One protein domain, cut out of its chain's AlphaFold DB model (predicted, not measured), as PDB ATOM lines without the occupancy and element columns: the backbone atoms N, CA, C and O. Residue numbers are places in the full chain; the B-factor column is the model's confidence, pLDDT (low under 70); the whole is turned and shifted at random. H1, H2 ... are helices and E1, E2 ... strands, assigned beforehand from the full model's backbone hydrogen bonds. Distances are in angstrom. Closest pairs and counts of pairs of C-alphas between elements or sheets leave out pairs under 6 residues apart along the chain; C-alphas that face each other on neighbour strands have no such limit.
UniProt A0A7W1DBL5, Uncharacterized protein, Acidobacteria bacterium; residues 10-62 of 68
ATOM      1  N   GLU A  10     154.191 174.895 120.113       93.25
ATOM      2  CA  GLU A  10     152.960 175.647 120.405       93.25
ATOM      3  C   GLU A  10     153.187 177.171 120.465       93.25
ATOM      4  O   GLU A  10     152.353 177.964 120.032       93.25
ATOM      5  N   THR A  11     154.350 177.612 120.964       94.94
ATOM      6  CA  THR A  11     154.694 179.039 121.009       94.94
ATOM      7  C   THR A  11     154.849 179.620 119.605       94.94
ATOM      8  O   THR A  11     154.395 180.736 119.354       94.94
ATOM      9  N   TYR A  12     155.452 178.870 118.680       93.69
ATOM     10  CA  TYR A  12     155.568 179.291 117.284       93.69
ATOM     11  C   TYR A  12     154.214 179.293 116.579       93.69
ATOM     12  O   TYR A  12     153.910 180.243 115.863       93.69
ATOM     13  N   GLU A  13     153.383 178.278 116.809       96.50
ATOM     14  CA  GLU A  13     152.035 178.195 116.235       96.50
ATOM     15  C   GLU A  13     151.180 179.396 116.649       96.50
ATOM     16  O   GLU A  13     150.591 180.072 115.803       96.50
ATOM     17  N   LYS A  14     151.200 179.738 117.940       97.25
ATOM     18  CA  LYS A  14     150.482 180.901 118.467       97.25
ATOM     19  C   LYS A  14     151.026 182.225 117.924       97.25
ATOM     20  O   LYS A  14     150.256 183.131 117.608       97.25
ATOM     21  N   ALA A  15     152.345 182.344 117.768       97.25
ATOM     22  CA  ALA A  15     152.955 183.520 117.148       97.25
ATOM     23  C   ALA A  15     152.523 183.683 115.679       97.25
ATOM     24  O   ALA A  15     152.182 184.791 115.259       97.25
ATOM     25  N   LEU A  16     152.475 182.585 114.915       97.44
ATOM     26  CA  LEU A  16     151.992 182.585 113.532       97.44
ATOM     27  C   LEU A  16     150.514 182.970 113.445       97.44
ATOM     28  O   LEU A  16     150.125 183.722 112.549       97.44
ATOM     29  N   GLU A  17     149.690 182.501 114.381       98.31
ATOM     30  CA  GLU A  17     148.285 182.889 114.457       98.31
ATOM     31  C   GLU A  17     148.128 184.400 114.674       98.31
ATOM     32  O   GLU A  17     147.425 185.062 113.903       98.31
ATOM     33  N   PHE A  18     148.827 184.964 115.662       98.44
ATOM     34  CA  PHE A  18     148.800 186.404 115.919       98.44
ATOM     35  C   PHE A  18     149.319 187.213 114.735       98.44
ATOM     36  O   PHE A  18     148.695 188.203 114.348       98.44
ATOM     37  N   GLN A  19     150.404 186.769 114.099       98.12
ATOM     38  CA  GLN A  19     150.926 187.416 112.899       98.12
ATOM     39  C   GLN A  19     149.900 187.395 111.758       98.12
ATOM     40  O   GLN A  19     149.722 188.399 111.069       98.12
ATOM     41  N   ARG A  20     149.177 186.285 111.565       98.31
ATOM     42  CA  ARG A  20     148.128 186.176 110.542       98.31
ATOM     43  C   ARG A  20     146.976 187.150 110.797       98.31
ATOM     44  O   ARG A  20     146.500 187.772 109.847       98.31
ATOM     45  N   ILE A  21     146.540 187.283 112.050       98.56
ATOM     46  CA  ILE A  21     145.482 188.224 112.448       98.56
ATOM     47  C   ILE A  21     145.956 189.668 112.232       98.56
ATOM     48  O   ILE A  21     145.275 190.436 111.552       98.56
ATOM     49  N   GLY A  22     147.152 190.011 112.717       98.25
ATOM     50  CA  GLY A  22     147.740 191.341 112.549       98.25
ATOM     51  C   GLY A  22     147.908 191.730 111.079       98.25
ATOM     52  O   GLY A  22     147.471 192.799 110.668       98.25
ATOM     53  N   ASN A  23     148.433 190.825 110.248       98.12
ATOM     54  CA  ASN A  23     148.588 191.050 108.807       98.12
ATOM     55  C   ASN A  23     147.259 191.288 108.080       98.12
ATOM     56  O   ASN A  23     147.243 191.921 107.024       98.12
ATOM     57  N   ARG A  24     146.152 190.728 108.581       98.50
ATOM     58  CA  ARG A  24     144.821 190.966 108.015       98.50
ATOM     59  C   ARG A  24     144.306 192.348 108.407       98.50
ATOM     60  O   ARG A  24     143.877 193.087 107.531       98.50
ATOM     61  N   ALA A  25     144.400 192.694 109.689       98.44
ATOM     62  CA  ALA A  25     143.966 193.994 110.195       98.44
ATOM     63  C   ALA A  25     144.753 195.151 109.554       98.44
ATOM     64  O   ALA A  25     144.163 196.141 109.136       98.44
ATOM     65  N   ILE A  26     146.075 194.999 109.409       97.62
ATOM     66  CA  ILE A  26     146.934 196.003 108.768       97.62
ATOM     67  C   ILE A  26     146.529 196.228 107.309       97.62
ATOM     68  O   ILE A  26     146.397 197.376 106.906       97.62
ATOM     69  N   ARG A  27     146.279 195.163 106.533       97.69
ATOM     70  CA  ARG A  27     145.832 195.300 105.135       97.69
ATOM     71  C   ARG A  27     144.529 196.081 105.019       97.69
ATOM     72  O   ARG A  27     144.444 196.993 104.213       97.69
ATOM     73  N   GLN A  28     143.554 195.772 105.872       98.44
ATOM     74  CA  GLN A  28     142.279 196.491 105.888       98.44
ATOM     75  C   GLN A  28     142.464 197.979 106.223       98.44
ATOM     76  O   GLN A  28     141.855 198.830 105.584       98.44
ATOM     77  N   ALA A  29     143.328 198.304 107.189       97.94
ATOM     78  CA  ALA A  29     143.639 199.692 107.524       97.94
ATOM     79  C   ALA A  29     144.355 200.427 106.374       97.94
ATOM     80  O   ALA A  29     144.060 201.587 106.112       97.94
ATOM     81  N   GLN A  30     145.267 199.748 105.674       97.62
ATOM     82  CA  GLN A  30     145.995 200.304 104.530       97.62
ATOM     83  C   GLN A  30     145.076 200.602 103.344       97.62
ATOM     84  O   GLN A  30     145.146 201.678 102.754       97.62
ATOM     85  N   GLU A  31     144.188 199.659 103.024       97.62
ATOM     86  CA  GLU A  31     143.168 199.825 101.989       97.62
ATOM     87  C   GLU A  31     142.236 200.999 102.317       97.62
ATOM     88  O   GLU A  31     141.948 201.820 101.447       97.62
ATOM     89  N   GLU A  32     141.814 201.124 103.578       98.25
ATOM     90  CA  GLU A  32     140.966 202.229 104.027       98.25
ATOM     91  C   GLU A  32     141.687 203.583 103.965       98.25
ATOM     92  O   GLU A  32     141.110 204.557 103.482       98.25
ATOM     93  N   ASN A  33     142.957 203.651 104.375       98.19
ATOM     94  CA  ASN A  33     143.763 204.865 104.238       98.19
ATOM     95  C   ASN A  33     143.821 205.319 102.775       98.19
ATOM     96  O   ASN A  33     143.499 206.470 102.482       98.19
ATOM     97  N   HIS A  34     144.136 204.410 101.847       96.88
ATOM     98  CA  HIS A  34     144.165 204.731 100.419       96.88
ATOM     99  C   HIS A  34     142.791 205.165  99.897       96.88
ATOM    100  O   HIS A  34     142.703 206.144  99.155       96.88
ATOM    101  N   ARG A  35     141.706 204.506 100.329       96.88
ATOM    102  CA  ARG A  35     140.328 204.898  99.983       96.88
ATOM    103  C   ARG A  35     139.994 206.322 100.442       96.88
ATOM    104  O   ARG A  35     139.218 207.007  99.778       96.88
ATOM    105  N   LEU A  36     140.570 206.764 101.557       97.56
ATOM    106  CA  LEU A  36     140.421 208.113 102.109       97.56
ATOM    107  C   LEU A  36     141.442 209.123 101.554       97.56
ATOM    108  O   LEU A  36     141.408 210.290 101.944       97.56
ATOM    109  N   GLY A  37     142.344 208.707 100.660       96.62
ATOM    110  CA  GLY A  37     143.408 209.564 100.129       96.62
ATOM    111  C   GLY A  37     144.543 209.837 101.125       96.62
ATOM    112  O   GLY A  37     145.286 210.802 100.960       96.62
ATOM    113  N   LEU A  38     144.676 209.013 102.165       97.88
ATOM    114  CA  LEU A  38     145.706 209.121 103.196       97.88
ATOM    115  C   LEU A  38     146.890 208.191 102.892       97.88
ATOM    116  O   LEU A  38     146.679 207.064 102.442       97.88
ATOM    117  N   PRO A  39     148.132 208.616 103.180       97.69
ATOM    118  CA  PRO A  39     149.293 207.754 103.029       97.69
ATOM    119  C   PRO A  39     149.377 206.703 104.140       97.69
ATOM    120  O   PRO A  39     149.044 206.971 105.299       97.69
ATOM    121  N   ASN A  40     149.937 205.538 103.818       98.12
ATOM    122  CA  ASN A  40     150.410 204.599 104.829       98.12
ATOM    123  C   ASN A  40     151.808 204.995 105.302       98.12
ATOM    124  O   ASN A  40     152.722 205.194 104.502       98.12
ATOM    125  N   ILE A  41     151.987 205.098 106.618       96.38
ATOM    126  CA  ILE A  41     153.244 205.542 107.225       96.38
ATOM    127  C   ILE A  41     153.901 204.372 107.948       96.38
ATOM    128  O   ILE A  41     153.303 203.737 108.816       96.38
ATOM    129  N   TYR A  42     155.168 204.130 107.632       95.81
ATOM    130  CA  TYR A  42     155.979 203.081 108.232       95.81
ATOM    131  C   TYR A  42     157.257 203.660 108.824       95.81
ATOM    132  O   TYR A  42     157.786 204.662 108.348       95.81
ATOM    133  N   SER A  43     157.801 202.977 109.828       93.94
ATOM    134  CA  SER A  43     159.160 203.205 110.312       93.94
ATOM    135  C   SER A  43     159.966 201.930 110.125       93.94
ATOM    136  O   SER A  43     159.599 200.872 110.641       93.94
ATOM    137  N   ARG A  44     161.052 202.004 109.356       92.94
ATOM    138  CA  ARG A  44     161.918 200.856 109.082       92.94
ATOM    139  C   ARG A  44     163.367 201.303 108.989       92.94
ATOM    140  O   ARG A  44     163.694 202.197 108.218       92.94
ATOM    141  N   ASN A  45     164.242 200.655 109.759       91.62
ATOM    142  CA  ASN A  45     165.690 200.905 109.762       91.62
ATOM    143  C   ASN A  45     166.060 202.391 109.959       91.62
ATOM    144  O   ASN A  45     166.927 202.913 109.264       91.62
ATOM    145  N   GLY A  46     165.373 203.089 110.871       90.75
ATOM    146  CA  GLY A  46     165.617 204.514 111.141       90.75
ATOM    147  C   GLY A  46     165.102 205.473 110.060       90.75
ATOM    148  O   GLY A  46     165.437 206.657 110.080       90.75
ATOM    149  N   LYS A  47     164.295 204.982 109.115       94.00
ATOM    150  CA  LYS A  47     163.660 205.781 108.065       94.00
ATOM    151  C   LYS A  47     162.149 205.758 108.233       94.00
ATOM    152  O   LYS A  47     161.581 204.704 108.518       94.00
ATOM    153  N   ILE A  48     161.515 206.906 108.025       96.69
ATOM    154  CA  ILE A  48     160.068 207.001 107.852       96.69
ATOM    155  C   ILE A  48     159.766 206.832 106.366       96.69
ATOM    156  O   ILE A  48     160.392 207.482 105.529       96.69
ATOM    157  N   ILE A  49     158.843 205.936 106.046       97.19
ATOM    158  CA  ILE A  49     158.407 205.640 104.684       97.19
ATOM    159  C   ILE A  49     156.940 206.038 104.595       97.19
ATOM    160  O   ILE A  49     156.140 205.588 105.411       97.19
ATOM    161  N   TYR A  50     156.611 206.861 103.612       97.56
ATOM    162  CA  TYR A  50     155.248 207.220 103.255       97.56
ATOM    163  C   TYR A  50     154.926 206.516 101.941       97.56
ATOM    164  O   TYR A  50     155.611 206.741 100.946       97.56
ATOM    165  N   GLU A  51     153.927 205.646 101.956       97.88
ATOM    166  CA  GLU A  51     153.305 205.098 100.755       97.88
ATOM    167  C   GLU A  51     152.058 205.923 100.466       97.88
ATOM    168  O   GLU A  51     151.122 205.951 101.267       97.88
ATOM    169  N   MET A  52     152.079 206.646  99.356       97.62
ATOM    170  CA  MET A  52     150.972 207.475  98.906       97.62
ATOM    171  C   MET A  52     149.892 206.611  98.227       97.62
ATOM    172  O   MET A  52     150.207 205.550  97.685       97.62
ATOM    173  N   PRO A  53     148.620 207.060  98.191       96.62
ATOM    174  CA  PRO A  53     147.532 206.310  97.552       96.62
ATOM    175  C   PRO A  53     147.735 206.005  96.059       96.62
ATOM    176  O   PRO A  53     147.142 205.061  95.542       96.62
ATOM    177  N   ASP A  54     148.546 206.801  95.359       95.81
ATOM    178  CA  ASP A  54     148.914 206.603  93.950       95.81
ATOM    179  C   ASP A  54     150.095 205.632  93.755       95.81
ATOM    180  O   ASP A  54     150.474 205.329  92.622       95.81
ATOM    181  N   GLY A  55     150.654 205.110  94.851       93.25
ATOM    182  CA  GLY A  55     151.802 204.213  94.863       93.25
ATOM    183  C   GLY A  55     153.158 204.920  94.918       93.25
ATOM    184  O   GLY A  55     154.183 204.233  94.913       93.25
ATOM    185  N   GLU A  56     153.209 206.256  94.987       97.19
ATOM    186  CA  GLU A  56     154.464 206.971  95.227       97.19
ATOM    187  C   GLU A  56     155.025 206.620  96.616       97.19
ATOM    188  O   GLU A  56     154.313 206.615  97.621       97.19
ATOM    189  N   ILE A  57     156.331 206.335  96.689       97.31
ATOM    190  CA  ILE A  57     157.025 206.032  97.944       97.31
ATOM    191  C   ILE A  57     158.003 207.155  98.281       97.31
ATOM    192  O   ILE A  57     159.001 207.354  97.587       97.31
ATOM    193  N   ILE A  58     157.776 207.826  99.410       96.31
ATOM    194  CA  ILE A  58     158.649 208.883  99.928       96.31
ATOM    195  C   ILE A  58     159.384 208.356 101.161       96.31
ATOM    196  O   ILE A  58     158.769 207.915 102.131       96.31
ATOM    197  N   VAL A  59     160.717 208.421 101.156       96.38
ATOM    198  CA  VAL A  59     161.555 207.942 102.267       96.38
ATOM    199  C   VAL A  59     162.294 209.107 102.914       96.38
ATOM    200  O   VAL A  59     163.042 209.822 102.250       96.38
ATOM    201  N   LYS A  60     162.135 209.268 104.231       94.12
ATOM    202  CA  LYS A  60     162.799 210.298 105.037       94.12
ATOM    203  C   LYS A  60     163.680 209.666 106.109       94.12
ATOM    204  O   LYS A  60     163.223 208.837 106.891       94.12
ATOM    205  N   GLU A  61     164.941 210.081 106.183       89.81
ATOM    206  CA  GLU A  61     165.836 209.670 107.268       89.81
ATOM    207  C   GLU A  61     165.532 210.450 108.550       89.81
ATOM    208  O   GLU A  61     165.364 211.673 108.523       89.81
ATOM    209  N   ILE A  62     165.476 209.750 109.687       78.12
ATOM    210  CA  ILE A  62     165.382 210.391 110.998       78.12
ATOM    211  C   ILE A  62     166.790 210.884 111.343       78.12
ATOM    212  O   ILE A  62     167.614 210.130 111.859       78.12
TER     213      ILE A  62
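This is residues 10 to 62 of the 68 residues of an uncharacterized protein of Acidobacteria bacterium (UniProt A0A7W1DBL5). A small sheet of three strands, E1, E2 and E3, forms one arm of a V, and one long helix, H1, forms the other; the two meet near the end of H1, and residues 10 to 28 of H1 stick out free. The printed part has 53 residues, with the named elements H1, E1, E2, E3 along the chain, and its class is mixed, helices and strands. The sheet runs E1, E2, E3, antiparallel throughout, a meander in which each strand is the antiparallel neighbour of the one before. The whole is loose, with a radius of gyration of the C-alphas of 14.0 A, and flat, spanning 40 by 28 by 12 A.

The inner strand is E2, residues 47 to 51. The edge strand E1, residues 40 to 44, makes a hairpin with it at 156 degrees between directions; N 42 and O 49 are 2.8 A apart, within hydrogen-bond range. The other edge strand, E3, residues 57 to 61, makes a hairpin with E2 at 163 degrees; N 50 and O 58 are 2.8 A apart, also within range. The helix H1, residues 10 to 35, is on the sheet but only grazes it, with residues 29 to 34. The closest C-alphas of H1 and E1, those of Gln 30 and Asn 40, are 6.2 A apart. In H1 every O i to N i+4 pair is within hydrogen-bond range.

E1 measures 12.8 A from first to last C-alpha, E2 12.7 A and E3 13.3 A, with C-alpha 61 at (165.836, 209.670, 107.268). H1 measures 37.8 A, from C-alpha 10 at (152.960, 175.647, 120.405) to C-alpha 35 at (140.328, 204.898, 99.983).

The two C-alphas farthest apart, those of Glu 10 and Asp 54, are 40.9 A apart. The printed part has no cut, and its three links are tight. The mean pLDDT of the printed part is 96.2, and no printed residue is under 70.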